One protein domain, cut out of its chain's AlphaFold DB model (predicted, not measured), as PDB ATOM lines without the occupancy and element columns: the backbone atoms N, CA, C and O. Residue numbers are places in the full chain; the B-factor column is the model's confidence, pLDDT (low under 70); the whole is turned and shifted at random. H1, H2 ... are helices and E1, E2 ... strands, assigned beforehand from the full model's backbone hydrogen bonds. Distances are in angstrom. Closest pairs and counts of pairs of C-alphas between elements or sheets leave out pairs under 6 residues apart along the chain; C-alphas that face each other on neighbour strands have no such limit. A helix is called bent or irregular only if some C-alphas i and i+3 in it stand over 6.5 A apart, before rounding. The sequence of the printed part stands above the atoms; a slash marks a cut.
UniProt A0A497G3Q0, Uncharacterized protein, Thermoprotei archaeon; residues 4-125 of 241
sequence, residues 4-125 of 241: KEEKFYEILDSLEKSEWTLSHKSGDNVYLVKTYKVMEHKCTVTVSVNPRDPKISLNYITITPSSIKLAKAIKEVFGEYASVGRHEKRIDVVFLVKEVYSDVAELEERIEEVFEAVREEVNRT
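What this domain is: This is residues 4 to 125 of the 241 residues of an uncharacterized protein of Thermoprotei archaeon (UniProt A0A497G3Q0). One strongly twisted and curled sheet of six strands forms a wall, with three helices over one face and no named helix over the other. The long helix H3 runs lengthwise over that face, H1 lies near the end of H3 where residue 104 is, and H2 packs on the other end of H3. The printed part has 122 residues with three named helices and six named strands, in the order H1 E1 E2 E3 E4 H2 E5 E6 H3, and its class is mixed, helices and strands. The sheet runs E1, E2, E3, E4, E6, E5, all antiparallel. The whole is compact, with a radius of gyration of the C-alphas of 15.0 A, yet elongated, spanning 46 by 28 by 24 A.

How they stand to each other: H1, residues 4 to 17, is on the sheet at a height of 9.7 A. Strands E1, residues 21 to 26, E2, 29 to 38, E3, 41 to 49, and E4, 56 to 64, form a meander, each the antiparallel neighbour of the one before and a hairpin with it. N 21 and O 33 of E1 and E2 are 2.9 A apart, N 34 and O 45 of E2 and E3 3.0 A, and N 48 and O 57 of E3 and E4 2.8 A, within hydrogen-bond range. H1 runs along the strands, at 24 degrees to E2 on the local plane. H2, residues 68 to 81, is irregular, with C-alphas 77 and 80 9.3 A apart. It is on the same face as H1, at a height of 8.4 A over the sheet; H1 and H2 are apart. E5, residues 82 to 87, and E6, residues 90 to 101, form a hairpin, with N 85 and O 92 2.8 A apart. N 63 of E4 and O 93 of E6 are 2.8 A apart. H2 lies over E6 and E5; its closest C-alphas with E6 are Tyr 81 and Leu 96, 5.3 A. E4, H2 and E5 form a split strand-helix-strand unit, two strands running the same way with E6 between them, and its crossover is right-handed. H3, residues 104 to 125, on the same face, touches H2 with residues 118 to 125 alone, opposite ways at a steep tilt of 45 degrees; the closest C-alphas are Ile 74 and Val 118, 6.8 A. H1 and H3 only just touch, with 3 pairs of C-alphas within 8 A, the closest Leu 15 and Val 104 at 6.5 A. Every O i to N i+4 pair is within hydrogen-bond range in H1 and H3, and 8 of 10 in H2.

Where its parts are: H1 begins at C-alpha 4, (13.316, 16.148, 70.654), and is 20.0 A long. E2 is 27.6 A long, E3 26.5 A and E4 23.6 A. H2 is 17.5 A long. E6, 30.6 A long, bends by 62 degrees at residue 98 and ends at C-alpha 101, (15.429, 31.294, 72.156). H3, 31.3 A long, ends at C-alpha 125, (19.396, 58.405, 87.813).

The domain as a whole: The two C-alphas farthest apart, Glu 6 and Thr 125, are 46.4 A apart. The printed part has no cut, and no link is long. The mean pLDDT of the printed part is 82.2; 18 residues are under 70, among them 77 to 81, 96 to 98 and 121 to 125.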
ATOM      1  N   LYS A   4      13.718  15.060  69.752       85.56
ATOM      2  CA  LYS A   4      13.316  16.148  70.654       85.56
ATOM      3  C   LYS A   4      13.889  16.010  72.063       85.56
ATOM      4  O   LYS A   4      14.200  17.012  72.694       85.56
ATOM      5  N   GLU A   5      14.007  14.782  72.549       87.88
ATOM      6  CA  GLU A   5      14.541  14.479  73.875       87.88
ATOM      7  C   GLU A   5      16.058  14.690  73.914       87.88
ATOM      8  O   GLU A   5      16.565  15.294  74.852       87.88
ATOM      9  N   GLU A   6      16.766  14.292  72.854       89.62
ATOM     10  CA  GLU A   6      18.197  14.586  72.683       89.62
ATOM     11  C   GLU A   6      18.441  16.102  72.693       89.62
ATOM     12  O   GLU A   6      19.188  16.597  73.535       89.62
ATOM     13  N   LYS A   7      17.689  16.862  71.882       89.62
ATOM     14  CA  LYS A   7      17.775  18.330  71.851       89.62
ATOM     15  C   LYS A   7      17.440  18.990  73.197       89.62
ATOM     16  O   LYS A   7      18.031  20.003  73.563       89.62
ATOM     17  N   PHE A   8      16.485  18.440  73.947       92.88
ATOM     18  CA  PHE A   8      16.150  18.932  75.284       92.88
ATOM     19  C   PHE A   8      17.343  18.825  76.245       92.88
ATOM     20  O   PHE A   8      17.668  19.800  76.924       92.88
ATOM     21  N   TYR A   9      18.009  17.668  76.284       93.62
ATOM     22  CA  TYR A   9      19.180  17.469  77.138       93.62
ATOM     23  C   TYR A   9      20.395  18.276  76.670       93.62
ATOM     24  O   TYR A   9      21.109  18.807  77.516       93.62
ATOM     25  N   GLU A  10      20.589  18.453  75.360       93.69
ATOM     26  CA  GLU A  10      21.635  19.330  74.809       93.69
ATOM     27  C   GLU A  10      21.481  20.789  75.270       93.69
ATOM     28  O   GLU A  10      22.461  21.433  75.653       93.69
ATOM     29  N   ILE A  11      20.249  21.313  75.283       93.81
ATOM     30  CA  ILE A  11      19.965  22.668  75.780       93.81
ATOM     31  C   ILE A  11      20.252  22.768  77.281       93.81
ATOM     32  O   ILE A  11      20.857  23.745  77.722       93.81
ATOM     33  N   LEU A  12      19.836  21.774  78.075       94.00
ATOM     34  CA  LEU A  12      20.098  21.768  79.517       94.00
ATOM     35  C   LEU A  12      21.596  21.707  79.833       94.00
ATOM     36  O   LEU A  12      22.053  22.473  80.675       94.00
ATOM     37  N   ASP A  13      22.352  20.863  79.130       94.81
ATOM     38  CA  ASP A  13      23.811  20.762  79.270       94.81
ATOM     39  C   ASP A  13      24.503  22.080  78.878       94.81
ATOM     40  O   ASP A  13      25.406  22.552  79.566       94.81
ATOM     41  N   SER A  14      24.029  22.744  77.820       94.50
ATOM     42  CA  SER A  14      24.549  24.056  77.401       94.50
ATOM     43  C   SER A  14      24.274  25.157  78.435       94.50
ATOM     44  O   SER A  14      25.140  25.997  78.699       94.50
ATOM     45  N   LEU A  15      23.087  25.150  79.048       94.00
ATOM     46  CA  LEU A  15      22.732  26.065  80.134       94.00
ATOM     47  C   LEU A  15      23.564  25.786  81.394       94.00
ATOM     48  O   LEU A  15      24.075  26.723  82.003       94.00
ATOM     49  N   GLU A  16      23.763  24.522  81.768       93.31
ATOM     50  CA  GLU A  16      24.599  24.142  82.914       93.31
ATOM     51  C   GLU A  16      26.060  24.573  82.720       93.31
ATOM     52  O   GLU A  16      26.639  25.209  83.603       93.31
ATOM     53  N   LYS A  17      26.631  24.333  81.530       94.81
ATOM     54  CA  LYS A  17      27.971  24.821  81.144       94.81
ATOM     55  C   LYS A  17      28.093  26.341  81.202       94.81
ATOM     56  O   LYS A  17      29.179  26.855  81.448       94.81
ATOM     57  N   SER A  18      26.981  27.043  81.006       90.25
ATOM     58  CA  SER A  18      26.881  28.500  81.115       90.25
ATOM     59  C   SER A  18      26.450  28.951  82.518       90.25
ATOM     60  O   SER A  18      25.937  30.055  82.677       90.25
ATOM     61  N   GLU A  19      26.639  28.119  83.547       94.94
ATOM     62  CA  GLU A  19      26.416  28.429  84.970       94.94
ATOM     63  C   GLU A  19      24.952  28.699  85.370       94.94
ATOM     64  O   GLU A  19      24.671  29.324  86.400       94.94
ATOM     65  N   TRP A  20      23.982  28.228  84.586       95.50
ATOM     66  CA  TRP A  20      22.577  28.288  84.984       95.50
ATOM     67  C   TRP A  20      22.277  27.233  86.045       95.50
ATOM     68  O   TRP A  20      22.625  26.063  85.917       95.50
ATOM     69  N   THR A  21      21.587  27.640  87.107       95.44
ATOM     70  CA  THR A  21      21.256  26.757  88.228       95.44
ATOM     71  C   THR A  21      19.808  26.301  88.140       95.44
ATOM     72  O   THR A  21      18.903  27.116  87.951       95.44
ATOM     73  N   LEU A  22      19.557  25.005  88.333       94.00
ATOM     74  CA  LEU A  22      18.200  24.477  88.457       94.00
ATOM     75  C   LEU A  22      17.473  25.150  89.634       94.00
ATOM     76  O   LEU A  22      17.934  25.097  90.772       94.00
ATOM     77  N   SER A  23      16.314  25.748  89.363       91.12
ATOM     78  CA  SER A  23      15.452  26.328  90.395       91.12
ATOM     79  C   SER A  23      14.407  25.322  90.867       91.12
ATOM     80  O   SER A  23      14.364  24.977  92.045       91.12
ATOM     81  N   HIS A  24      13.550  24.865  89.955       92.25
ATOM     82  CA  HIS A  24      12.480  23.910  90.241       92.25
ATOM     83  C   HIS A  24      11.920  23.319  88.939       92.25
ATOM     84  O   HIS A  24      12.248  23.760  87.837       92.25
ATOM     85  N   LYS A  25      11.050  22.314  89.066       92.31
ATOM     86  CA  LYS A  25      10.265  21.757  87.957       92.31
ATOM     87  C   LYS A  25       8.784  22.010  88.216       92.31
ATOM     88  O   LYS A  25       8.336  21.872  89.353       92.31
ATOM     89  N   SER A  26       8.033  22.382  87.184       86.88
ATOM     90  CA  SER A  26       6.580  22.569  87.276       86.88
ATOM     91  C   SER A  26       5.909  22.097  85.990       86.88
ATOM     92  O   SER A  26       6.163  22.630  84.904       86.88
ATOM     93  N   GLY A  27       5.079  21.058  86.114       89.50
ATOM     94  CA  GLY A  27       4.609  20.283  84.968       89.50
ATOM     95  C   GLY A  27       5.790  19.712  84.181       89.50
ATOM     96  O   GLY A  27       6.739  19.197  84.770       89.50
ATOM     97  N   ASP A  28       5.756  19.868  82.859       89.38
ATOM     98  CA  ASP A  28       6.852  19.441  81.981       89.38
ATOM     99  C   ASP A  28       8.003  20.460  81.902       89.38
ATOM    100  O   ASP A  28       9.023  20.184  81.283       89.38
ATOM    101  N   ASN A  29       7.871  21.646  82.499       90.00
ATOM    102  CA  ASN A  29       8.890  22.686  82.384       90.00
ATOM    103  C   ASN A  29       9.978  22.533  83.451       90.00
ATOM    104  O   ASN A  29       9.692  22.392  84.647       90.00
ATOM    105  N   VAL A  30      11.231  22.648  83.018       93.31
ATOM    106  CA  VAL A  30      12.399  22.786  83.890       93.31
ATOM    107  C   VAL A  30      12.757  24.259  83.972       93.31
ATOM    108  O   VAL A  30      13.055  24.855  82.944       93.31
ATOM    109  N   TYR A  31      12.719  24.843  85.169       92.44
ATOM    110  CA  TYR A  31      13.055  26.248  85.392       92.44
ATOM    111  C   TYR A  31      14.484  26.381  85.904       92.44
ATOM    112  O   TYR A  31      14.860  25.743  86.893       92.44
ATOM    113  N   LEU A  32      15.258  27.255  85.268       95.38
ATOM    114  CA  LEU A  32      16.629  27.570  85.643       95.38
ATOM    115  C   LEU A  32      16.767  29.060  85.925       95.38
ATOM    116  O   LEU A  32      16.047  29.889  85.368       95.38
ATOM    117  N   VAL A  33      17.703  29.394  86.806       95.25
ATOM    118  CA  VAL A  33      18.012  30.769  87.175       95.25
ATOM    119  C   VAL A  33      19.502  31.035  87.071       95.25
ATOM    120  O   VAL A  33      20.322  30.179  87.396       95.25
ATOM    121  N   LYS A  34      19.848  32.258  86.686       94.44
ATOM    122  CA  LYS A  34      21.215  32.773  86.758       94.44
ATOM    123  C   LYS A  34      21.185  34.150  87.404       94.44
ATOM    124  O   LYS A  34      20.285  34.957  87.160       94.44
ATOM    125  N   THR A  35      22.115  34.381  88.324       92.12
ATOM    126  CA  THR A  35      22.228  35.660  89.031       92.12
ATOM    127  C   THR A  35      23.397  36.438  88.465       92.12
ATOM    128  O   THR A  35      24.529  35.973  88.483       92.12
ATOM    129  N   TYR A  36      23.109  37.660  88.051       88.88
ATOM    130  CA  TYR A  36      24.058  38.629  87.552       88.88
ATOM    131  C   TYR A  36      24.200  39.774  88.548       88.88
ATOM    132  O   TYR A  36      23.299  40.078  89.344       88.88
ATOM    133  N   LYS A  37      25.346  40.441  88.479       83.06
ATOM    134  CA  LYS A  37      25.594  41.682  89.199       83.06
ATOM    135  C   LYS A  37      25.725  42.806  88.179       83.06
ATOM    136  O   LYS A  37      26.746  42.918  87.510       83.06
ATOM    137  N   VAL A  38      24.690  43.631  88.072       79.81
ATOM    138  CA  VAL A  38      24.691  44.814  87.206       79.81
ATOM    139  C   VAL A  38      25.003  46.012  88.094       79.81
ATOM    140  O   VAL A  38      24.181  46.440  88.906       79.81
ATOM    141  N   MET A  39      26.241  46.507  87.997       77.25
ATOM    142  CA  MET A  39      26.816  47.487  88.928       77.25
ATOM    143  C   MET A  39      26.783  46.996  90.391       77.25
ATOM    144  O   MET A  39      27.483  46.054  90.760       77.25
ATOM    145  N   GLU A  40      25.986  47.635  91.248       76.88
ATOM    146  CA  GLU A  40      25.781  47.260  92.652       76.88
ATOM    147  C   GLU A  40      24.472  46.485  92.878       76.88
ATOM    148  O   GLU A  40      24.200  46.050  93.996       76.88
ATOM    149  N   HIS A  41      23.675  46.276  91.824       78.81
ATOM    150  CA  HIS A  41      22.354  45.666  91.909       78.81
ATOM    151  C   HIS A  41      22.385  44.186  91.532       78.81
ATOM    152  O   HIS A  41      22.996  43.769  90.544       78.81
ATOM    153  N   LYS A  42      21.682  43.383  92.333       84.56
ATOM    154  CA  LYS A  42      21.458  41.970  92.043       84.56
ATOM    155  C   LYS A  42      20.353  41.847  90.995       84.56
ATOM    156  O   LYS A  42      19.258  42.374  91.199       84.56
ATOM    157  N   CYS A  43      20.648  41.128  89.917       86.88
ATOM    158  CA  CYS A  43      19.706  40.814  88.851       86.88
ATOM    159  C   CYS A  43      19.584  39.292  88.739       86.88
ATOM    160  O   CYS A  43      20.592  38.599  88.651       86.88
ATOM    161  N   THR A  44      18.377  38.747  88.771       90.31
ATOM    162  CA  THR A  44      18.130  37.308  88.635       90.31
ATOM    163  C   THR A  44      17.297  37.070  87.391       90.31
ATOM    164  O   THR A  44      16.187  37.582  87.287       90.31
ATOM    165  N   VAL A  45      17.826  36.286  86.461       91.25
ATOM    166  CA  VAL A  45      17.127  35.886  85.241       91.25
ATOM    167  C   VAL A  45      16.547  34.496  85.444       91.25
ATOM    168  O   VAL A  45      17.233  33.628  85.981       91.25
ATOM    169  N   THR A  46      15.299  34.293  85.028       88.88
ATOM    170  CA  THR A  46      14.625  32.994  85.065       88.88
ATOM    171  C   THR A  46      14.234  32.557  83.665       88.88
ATOM    172  O   THR A  46      13.496  33.258  82.967       88.88
ATOM    173  N   VAL A  47      14.665  31.355  83.296       91.94
ATOM    174  CA  VAL A  47      14.302  30.693  82.042       91.94
ATOM    175  C   VAL A  47      13.611  29.365  82.310       91.94
ATOM    176  O   VAL A  47      13.682  28.826  83.415       91.94
ATOM    177  N   SER A  48      12.929  28.835  81.302       92.19
ATOM    178  CA  SER A  48      12.397  27.481  81.325       92.19
ATOM    179  C   SER A  48      12.640  26.758  80.011       92.19
ATOM    180  O   SER A  48      12.723  27.375  78.953       92.19
ATOM    181  N   VAL A  49      12.750  25.436  80.088       92.88
ATOM    182  CA  VAL A  49      12.878  24.553  78.925       92.88
ATOM    183  C   VAL A  49      11.824  23.457  79.037       92.88
ATOM    184  O   VAL A  49      11.622  22.895  80.119       92.88
ATOM    185  N   ASN A  50      11.147  23.154  77.930       89.94
ATOM    186  CA  ASN A  50      10.110  22.129  77.858       89.94
ATOM    187  C   ASN A  50      10.563  20.953  76.969       89.94
ATOM    188  O   ASN A  50      10.998  21.186  75.847       89.94
ATOM    189  N   PRO A  51      10.424  19.685  77.389       87.44
ATOM    190  CA  PRO A  51      10.831  18.533  76.583       87.44
ATOM    191  C   PRO A  51       9.933  18.289  75.356       87.44
ATOM    192  O   PRO A  51      10.353  17.632  74.406       87.44
ATOM    193  N   ARG A  52       8.697  18.809  75.335       87.44
ATOM    194  CA  ARG A  52       7.771  18.665  74.192       87.44
ATOM    195  C   ARG A  52       8.083  19.651  73.057       87.44
ATOM    196  O   ARG A  52       7.861  19.320  71.882       87.44
ATOM    197  N   ASP A  53       8.603  20.825  73.417       87.69
ATOM    198  CA  ASP A  53       9.119  21.871  72.525       87.69
ATOM    199  C   ASP A  53      10.447  22.419  73.093       87.69
ATOM    200  O   ASP A  53      10.433  23.373  73.877       87.69
ATOM    201  N   PRO A  54      11.589  21.772  72.777       86.19
ATOM    202  CA  PRO A  54      12.884  22.070  73.384       86.19
ATOM    203  C   PRO A  54      13.442  23.394  72.855       86.19
ATOM    204  O   PRO A  54      14.194  23.439  71.877       86.19
ATOM    205  N   LYS A  55      13.031  24.472  73.521       89.88
ATOM    206  CA  LYS A  55      13.503  25.848  73.361       89.88
ATOM    207  C   LYS A  55      13.645  26.506  74.727       89.88
ATOM    208  O   LYS A  55      13.005  26.080  75.693       89.88
ATOM    209  N   ILE A  56      14.449  27.560  74.797       90.12
ATOM    210  CA  ILE A  56      14.662  28.306  76.032       90.12
ATOM    211  C   ILE A  56      13.650  29.445  76.088       90.12
ATOM    212  O   ILE A  56      13.720  30.390  75.315       90.12
ATOM    213  N   SER A  57      12.689  29.364  76.998       89.19
ATOM    214  CA  SER A  57      11.763  30.463  77.265       89.19
ATOM    215  C   SER A  57      12.374  31.371  78.324       89.19
ATOM    216  O   SER A  57      12.500  30.968  79.481       89.19
ATOM    217  N   LEU A  58      12.745  32.594  77.953       84.25
ATOM    218  CA  LEU A  58      13.018  33.641  78.929       84.25
ATOM    219  C   LEU A  58      11.675  34.017  79.550       84.25
ATOM    220  O   LEU A  58      10.767  34.358  78.810       84.25
ATOM    221  N   ASN A  59      11.517  33.863  80.870       78.38
ATOM    222  CA  ASN A  59      10.226  34.072  81.542       78.38
ATOM    223  C   ASN A  59      10.164  35.431  82.227       78.38
ATOM    224  O   ASN A  59       9.205  36.188  82.080       78.38
ATOM    225  N   TYR A  60      11.172  35.707  83.052       80.81
ATOM    226  CA  TYR A  60      11.274  36.987  83.719       80.81
ATOM    227  C   TYR A  60      12.692  37.298  84.160       80.81
ATOM    228  O   TYR A  60      13.483  36.418  84.504       80.81
ATOM    229  N   ILE A  61      12.977  38.592  84.192       83.38
ATOM    230  CA  ILE A  61      14.183  39.156  84.782       83.38
ATOM    231  C   ILE A  61      13.735  39.918  86.029       83.38
ATOM    232  O   ILE A  61      12.767  40.669  85.989       83.38
ATOM    233  N   THR A  62      14.417  39.720  87.148       87.19
ATOM    234  CA  THR A  62      14.138  40.422  88.401       87.19
ATOM    235  C   THR A  62      15.340  41.254  88.784       87.19
ATOM    236  O   THR A  62      16.429  40.716  88.965       87.19
ATOM    237  N   ILE A  63      15.147  42.552  88.971       84.31
ATOM    238  CA  ILE A  63      16.161  43.455  89.513       84.31
ATOM    239  C   ILE A  63      15.726  43.857  90.907       84.31
ATOM    240  O   ILE A  63      14.584  44.264  91.101       84.31
ATOM    241  N   THR A  64      16.642  43.794  91.868       84.75
ATOM    242  CA  THR A  64      16.417  44.327  93.215       84.75
ATOM    243  C   THR A  64      17.107  45.693  93.331       84.75
ATOM    244  O   THR A  64      18.271  45.761  93.745       84.75
ATOM    245  N   PRO A  65      16.452  46.799  92.918       75.06
ATOM    246  CA  PRO A  65      17.026  48.134  93.022       75.06
ATOM    247  C   PRO A  65      17.191  48.573  94.481       75.06
ATOM    248  O   PRO A  65      16.425  48.197  95.369       75.06
ATOM    249  N   SER A  66      18.156  49.462  94.720       72.69
ATOM    250  CA  SER A  66      18.419  50.034  96.049       72.69
ATOM    251  C   SER A  66      17.355  51.039  96.514       72.69
ATOM    252  O   SER A  66      17.337  51.422  97.683       72.69
ATOM    253  N   SER A  67      16.467  51.499  95.622       70.00
ATOM    254  CA  SER A  67      15.443  52.493  95.952       70.00
ATOM    255  C   SER A  67      14.190  52.398  95.077       70.00
ATOM    256  O   SER A  67      14.221  51.913  93.947       70.00
ATOM    257  N   ILE A  68      13.080  52.954  95.578       69.62
ATOM    258  CA  ILE A  68      11.810  53.046  94.838       69.62
ATOM    259  C   ILE A  68      11.882  54.006  93.643       69.62
ATOM    260  O   ILE A  68      11.135  53.825  92.689       69.62
ATOM    261  N   LYS A  69      12.767  55.018  93.678       69.56
ATOM    262  CA  LYS A  69      12.964  55.941  92.546       69.56
ATOM    263  C   LYS A  69      13.549  55.178  91.360       69.56
ATOM    264  O   LYS A  69      12.975  55.220  90.281       69.56
ATOM    265  N   LEU A  70      14.618  54.417  91.603       70.50
ATOM    266  CA  LEU A  70      15.235  53.577  90.578       70.50
ATOM    267  C   LEU A  70      14.259  52.505  90.075       70.50
ATOM    268  O   LEU A  70      14.151  52.290  88.878       70.50
ATOM    269  N   ALA A  71      13.482  51.893  90.974       73.25
ATOM    270  CA  ALA A  71      12.459  50.926  90.580       73.25
ATOM    271  C   ALA A  71      11.414  51.514  89.613       73.25
ATOM    272  O   ALA A  71      11.009  50.852  88.660       73.25
ATOM    273  N   LYS A  72      10.980  52.758  89.854       75.69
ATOM    274  CA  LYS A  72      10.046  53.473  88.974       75.69
ATOM    275  C   LYS A  72      10.681  53.844  87.638       75.69
ATOM    276  O   LYS A  72      10.051  53.594  86.623       75.69
ATOM    277  N   ALA A  73      11.907  54.364  87.644       68.31
ATOM    278  CA  ALA A  73      12.634  54.718  86.425       68.31
ATOM    279  C   ALA A  73      12.835  53.495  85.517       68.31
ATOM    280  O   ALA A  73      12.510  53.528  84.336       68.31
ATOM    281  N   ILE A  74      13.250  52.366  86.100       71.62
ATOM    282  CA  ILE A  74      13.339  51.096  85.379       71.62
ATOM    283  C   ILE A  74      11.954  50.689  84.843       71.62
ATOM    284  O   ILE A  74      11.831  50.335  83.677       71.62
ATOM    285  N   LYS A  75      10.876  50.774  85.636       76.31
ATOM    286  CA  LYS A  75       9.527  50.465  85.126       76.31
ATOM    287  C   LYS A  75       9.088  51.392  83.983       76.31
ATOM    288  O   LYS A  75       8.382  50.928  83.101       76.31
ATOM    289  N   GLU A  76       9.485  52.661  83.978       71.44
ATOM    290  CA  GLU A  76       9.172  53.595  82.888       71.44
ATOM    291  C   GLU A  76       9.868  53.207  81.578       71.44
ATOM    292  O   GLU A  76       9.217  53.215  80.538       71.44
ATOM    293  N   VAL A  77      11.138  52.787  81.628       68.50
ATOM    294  CA  VAL A  77      11.892  52.331  80.440       68.50
ATOM    295  C   VAL A  77      11.233  51.115  79.791       68.50
ATOM    296  O   VAL A  77      11.071  51.055  78.577       68.50
ATOM    297  N   PHE A  78      10.821  50.151  80.611       66.69
ATOM    298  CA  PHE A  78      10.263  48.884  80.136       66.69
ATOM    299  C   PHE A  78       8.723  48.888  80.069       66.69
ATOM    300  O   PHE A  78       8.105  47.882  79.716       66.69
ATOM    301  N   GLY A  79       8.097  50.020  80.398       66.81
ATOM    302  CA  GLY A  79       6.665  50.271  80.287       66.81
ATOM    303  C   GLY A  79       5.779  49.197  80.923       66.81
ATOM    304  O   GLY A  79       5.900  48.842  82.101       66.81
ATOM    305  N   GLU A  80       4.841  48.686  80.127       68.50
ATOM    306  CA  GLU A  80       3.852  47.688  80.551       68.50
ATOM    307  C   GLU A  80       4.462  46.302  80.810       68.50
ATOM    308  O   GLU A  80       3.867  45.495  81.526       68.50
ATOM    309  N   TYR A  81       5.669  46.043  80.303       67.56
ATOM    310  CA  TYR A  81       6.368  44.769  80.467       67.56
ATOM    311  C   TYR A  81       7.087  44.646  81.811       67.56
ATOM    312  O   TYR A  81       7.525  43.557  82.172       67.56
ATOM    313  N   ALA A  82       7.190  45.729  82.585       70.31
ATOM    314  CA  ALA A  82       7.782  45.719  83.916       70.31
ATOM    315  C   ALA A  82       6.729  45.902  85.010       70.31
ATOM    316  O   ALA A  82       5.821  46.724  84.900       70.31
ATOM    317  N   SER A  83       6.881  45.206  86.133       71.00
ATOM    318  CA  SER A  83       6.076  45.389  87.343       71.00
ATOM    319  C   SER A  83       6.965  45.639  88.554       71.00
ATOM    320  O   SER A  83       8.025  45.036  88.687       71.00
ATOM    321  N   VAL A  84       6.534  46.532  89.448       73.31
ATOM    322  CA  VAL A  84       7.252  46.837  90.693       73.31
ATOM    323  C   VAL A  84       6.547  46.128  91.842       73.31
ATOM    324  O   VAL A  84       5.431  46.493  92.212       73.31
ATOM    325  N   GLY A  85       7.212  45.134  92.420       74.31
ATOM    326  CA  GLY A  85       6.809  44.464  93.649       74.31
ATOM    327  C   GLY A  85       7.483  45.097  94.863       74.31
ATOM    328  O   GLY A  85       8.677  45.401  94.844       74.31
ATOM    329  N   ARG A  86       6.730  45.296  95.949       67.81
ATOM    330  CA  ARG A  86       7.285  45.731  97.236       67.81
ATOM    331  C   ARG A  86       7.113  44.626  98.268       67.81
ATOM    332  O   ARG A  86       5.993  44.241  98.581       67.81
ATOM    333  N   HIS A  87       8.229  44.181  98.826       73.00
ATOM    334  CA  HIS A  87       8.285  43.283  99.973       73.00
ATOM    335  C   HIS A  87       8.744  44.067 101.213       73.00
ATOM    336  O   HIS A  87       9.279  45.170 101.091       73.00
ATOM    337  N   GLU A  88       8.563  43.510 102.412       57.47
ATOM    338  CA  GLU A  88       8.834  44.208 103.684       57.47
ATOM    339  C   GLU A  88      10.236  44.838 103.775       57.47
ATOM    340  O   GLU A  88      10.397  45.888 104.393       57.47
ATOM    341  N   LYS A  89      11.245  44.229 103.136       71.50
ATOM    342  CA  LYS A  89      12.651  44.673 103.196       71.50
ATOM    343  C   LYS A  89      13.294  44.966 101.839       71.50
ATOM    344  O   LYS A  89      14.473  45.304 101.803       71.50
ATOM    345  N   ARG A  90      12.569  44.820 100.725       76.75
ATOM    346  CA  ARG A  90      13.134  45.026  99.381       76.75
ATOM    347  C   ARG A  90      12.088  45.436  98.352       76.75
ATOM    348  O   ARG A  90      10.893  45.218  98.538       76.75
ATOM    349  N   ILE A  91      12.567  46.018  97.263       73.94
ATOM    350  CA  ILE A  91      11.774  46.367  96.089       73.94
ATOM    351  C   ILE A  91      12.327  45.527  94.952       73.94
ATOM    352  O   ILE A  91      13.540  45.488  94.780       73.94
ATOM    353  N   ASP A  92      11.448  44.873  94.208       82.06
ATOM    354  CA  ASP A  92      11.808  44.072  93.047       82.06
ATOM    355  C   ASP A  92      11.125  44.678  91.817       82.06
ATOM    356  O   ASP A  92       9.940  45.011  91.852       82.06
ATOM    357  N   VAL A  93      11.871  44.846  90.730       79.06
ATOM    358  CA  VAL A  93      11.323  45.139  89.404       79.06
ATOM    359  C   VAL A  93      11.389  43.854  88.607       79.06
ATOM    360  O   VAL A  93      12.475  43.316  88.411       79.06
ATOM    361  N   VAL A  94      10.235  43.349  88.191       79.19
ATOM    362  CA  VAL A  94      10.111  42.114  87.420       79.19
ATOM    363  C   VAL A  94       9.726  42.471  85.996       79.19
ATOM    364  O   VAL A  94       8.693  43.103  85.786       79.19
ATOM    365  N   PHE A  95      10.531  42.051  85.032       75.25
ATOM    366  CA  PHE A  95      10.227  42.135  83.609       75.25
ATOM    367  C   PHE A  95       9.564  40.842  83.178       75.25
ATOM    368  O   PHE A  95      10.135  39.775  83.378       75.25
ATOM    369  N   LEU A  96       8.381  40.929  82.588       60.06
ATOM    370  CA  LEU A  96       7.763  39.820  81.884       60.06
ATOM    371  C   LEU A  96       8.276  39.847  80.458       60.06
ATOM    372  O   LEU A  96       7.844  40.649  79.633       60.06
ATOM    373  N   VAL A  97       9.202  38.947  80.188       63.28
ATOM    374  CA  VAL A  97       9.720  38.730  78.852       63.28
ATOM    375  C   VAL A  97       9.097  37.409  78.429       63.28
ATOM    376  O   VAL A  97       9.216  36.434  79.150       63.28
ATOM    377  N   LYS A  98       8.304  37.379  77.359       63.12
ATOM    378  CA  LYS A  98       7.788  36.124  76.780       63.12
ATOM    379  C   LYS A  98       8.515  35.886  75.465       63.12
ATOM    380  O   LYS A  98       7.906  35.910  74.400       63.12
ATOM    381  N   GLU A  99       9.829  35.744  75.559       78.38
ATOM    382  CA  GLU A  99      10.712  35.536  74.414       78.38
ATOM    383  C   GLU A  99      11.236  34.098  74.444       78.38
ATOM    384  O   GLU A  99      11.412  33.502  75.512       78.38
ATOM    385  N   VAL A 100      11.434  33.518  73.262       86.62
ATOM    386  CA  VAL A 100      11.836  32.121  73.105       86.62
ATOM    387  C   VAL A 100      13.078  32.064  72.233       86.62
ATOM    388  O   VAL A 100      13.074  32.602  71.130       86.62
ATOM    389  N   TYR A 101      14.091  31.365  72.724       86.88
ATOM    390  CA  TYR A 101      15.429  31.294  72.156       86.88
ATOM    391  C   TYR A 101      15.775  29.873  71.738       86.88
ATOM    392  O   TYR A 101      15.324  28.892  72.349       86.88
ATOM    393  N   SER A 102      16.569  29.770  70.675       81.75
ATOM    394  CA  SER A 102      16.971  28.476  70.116       81.75
ATOM    395  C   SER A 102      18.261  27.943  70.735       81.75
ATOM    396  O   SER A 102      18.454  26.726  70.765       81.75
ATOM    397  N   ASP A 103      19.099  28.833  71.262       87.88
ATOM    398  CA  ASP A 103      20.365  28.523  71.915       87.88
ATOM    399  C   ASP A 103      20.705  29.546  73.013       87.88
ATOM    400  O   ASP A 103      20.015  30.548  73.213       87.88
ATOM    401  N   VAL A 104      21.751  29.238  73.784       87.88
ATOM    402  CA  VAL A 104      22.152  30.021  74.961       87.88
ATOM    403  C   VAL A 104      22.853  31.326  74.577       87.88
ATOM    404  O   VAL A 104      22.755  32.289  75.329       87.88
ATOM    405  N   ALA A 105      23.528  31.390  73.425       87.56
ATOM    406  CA  ALA A 105      24.261  32.588  73.024       87.56
ATOM    407  C   ALA A 105      23.296  33.723  72.654       87.56
ATOM    408  O   ALA A 105      23.448  34.834  73.153       87.56
ATOM    409  N   GLU A 106      22.255  33.414  71.872       88.00
ATOM    410  CA  GLU A 106      21.186  34.363  71.521       88.00
ATOM    411  C   GLU A 106      20.469  34.896  72.780       88.00
ATOM    412  O   GLU A 106      20.207  36.092  72.918       88.00
ATOM    413  N   LEU A 107      20.208  34.008  73.749       89.38
ATOM    414  CA  LEU A 107      19.642  34.373  75.049       89.38
ATOM    415  C   LEU A 107      20.556  35.333  75.826       89.38
ATOM    416  O   LEU A 107      20.072  36.301  76.415       89.38
ATOM    417  N   GLU A 108      21.856  35.044  75.903       87.75
ATOM    418  CA  GLU A 108      22.798  35.859  76.673       87.75
ATOM    419  C   GLU A 108      23.050  37.228  76.030       87.75
ATOM    420  O   GLU A 108      23.128  38.215  76.763       87.75
ATOM    421  N   GLU A 109      23.079  37.318  74.696       87.56
ATOM    422  CA  GLU A 109      23.137  38.596  73.974       87.56
ATOM    423  C   GLU A 109      21.930  39.473  74.329       87.56
ATOM    424  O   GLU A 109      22.095  40.621  74.750       87.56
ATOM    425  N   ARG A 110      20.716  38.903  74.302       85.56
ATOM    426  CA  ARG A 110      19.509  39.622  74.724       85.56
ATOM    427  C   ARG A 110      19.584  40.099  76.173       85.56
ATOM    428  O   ARG A 110      19.187  41.225  76.484       85.56
ATOM    429  N   ILE A 111      20.025  39.233  77.088       86.88
ATOM    430  CA  ILE A 111      20.150  39.583  78.510       86.88
ATOM    431  C   ILE A 111      21.092  40.783  78.674       86.88
ATOM    432  O   ILE A 111      20.794  41.682  79.465       86.88
ATOM    433  N   GLU A 112      22.187  40.824  77.916       86.88
ATOM    434  CA  GLU A 112      23.140  41.928  77.966       86.88
ATOM    435  C   GLU A 112      22.554  43.236  77.420       86.88
ATOM    436  O   GLU A 112      22.720  44.270  78.063       86.88
ATOM    437  N   GLU A 113      21.781  43.210  76.329       83.81
ATOM    438  CA  GLU A 113      21.054  44.395  75.839       83.81
ATOM    439  C   GLU A 113      20.116  44.981  76.906       83.81
ATOM    440  O   GLU A 113      20.081  46.193  77.141       83.81
ATOM    441  N   VAL A 114      19.357  44.112  77.585       81.06
ATOM    442  CA  VAL A 114      18.467  44.520  78.679       81.06
ATOM    443  C   VAL A 114      19.278  45.134  79.821       81.06
ATOM    444  O   VAL A 114      18.866  46.140  80.406       81.06
ATOM    445  N   PHE A 115      20.434  44.558  80.152       85.50
ATOM    446  CA  PHE A 115      21.304  45.093  81.192       85.50
ATOM    447  C   PHE A 115      21.981  46.401  80.803       85.50
ATOM    448  O   PHE A 115      22.144  47.237  81.689       85.50
ATOM    449  N   GLU A 116      22.323  46.625  79.538       85.00
ATOM    450  CA  GLU A 116      22.826  47.920  79.076       85.00
ATOM    451  C   GLU A 116      21.773  49.018  79.229       85.00
ATOM    452  O   GLU A 116      22.043  50.030  79.876       85.00
ATOM    453  N   ALA A 117      20.527  48.779  78.808       74.19
ATOM    454  CA  ALA A 117      19.434  49.732  79.034       74.19
ATOM    455  C   ALA A 117      19.237  50.050  80.533       74.19
ATOM    456  O   ALA A 117      19.004  51.194  80.931       74.19
ATOM    457  N   VAL A 118      19.387  49.044  81.403       73.38
ATOM    458  CA  VAL A 118      19.369  49.239  82.862       73.38
ATOM    459  C   VAL A 118      20.580  50.046  83.338       73.38
ATOM    460  O   VAL A 118      20.415  50.918  84.193       73.38
ATOM    461  N   ARG A 119      21.793  49.780  82.836       80.38
ATOM    462  CA  ARG A 119      23.020  50.518  83.201       80.38
ATOM    463  C   ARG A 119      22.907  51.983  82.812       80.38
ATOM    464  O   ARG A 119      23.233  52.840  83.635       80.38
ATOM    465  N   GLU A 120      22.421  52.276  81.611       78.56
ATOM    466  CA  GLU A 120      22.156  53.637  81.147       78.56
ATOM    467  C   GLU A 120      21.192  54.363  82.090       78.56
ATOM    468  O   GLU A 120      21.483  55.474  82.538       78.56
ATOM    469  N   GLU A 121      20.102  53.709  82.494       66.56
ATOM    470  CA  GLU A 121      19.100  54.306  83.378       66.56
ATOM    471  C   GLU A 121      19.600  54.497  84.820       66.56
ATOM    472  O   GLU A 121      19.362  55.534  85.452       66.56
ATOM    473  N   VAL A 122      20.340  53.518  85.351       66.00
ATOM    474  CA  VAL A 122      21.008  53.620  86.657       66.00
ATOM    475  C   VAL A 122      22.002  54.778  86.634       66.00
ATOM    476  O   VAL A 122      22.028  55.581  87.569       66.00
ATOM    477  N   ASN A 123      22.794  54.902  85.566       63.28
ATOM    478  CA  ASN A 123      23.740  55.998  85.394       63.28
ATOM    479  C   ASN A 123      23.023  57.345  85.272       63.28
ATOM    480  O   ASN A 123      23.402  58.269  85.986       63.28
ATOM    481  N   ARG A 124      21.948  57.453  84.486       61.28
ATOM    482  CA  ARG A 124      21.114  58.664  84.380       61.28
ATOM    483  C   ARG A 124      20.560  59.090  85.740       61.28
ATOM    484  O   ARG A 124      20.796  60.211  86.187       61.28
ATOM    485  N   THR A 125      19.940  58.160  86.466       55.09
ATOM    486  CA  THR A 125      19.396  58.405  87.813       55.09
ATOM    487  C   THR A 125      20.494  58.777  88.821       55.09
ATOM    488  O   THR A 125      20.262  59.562  89.745       55.09
TER     489      THR A 125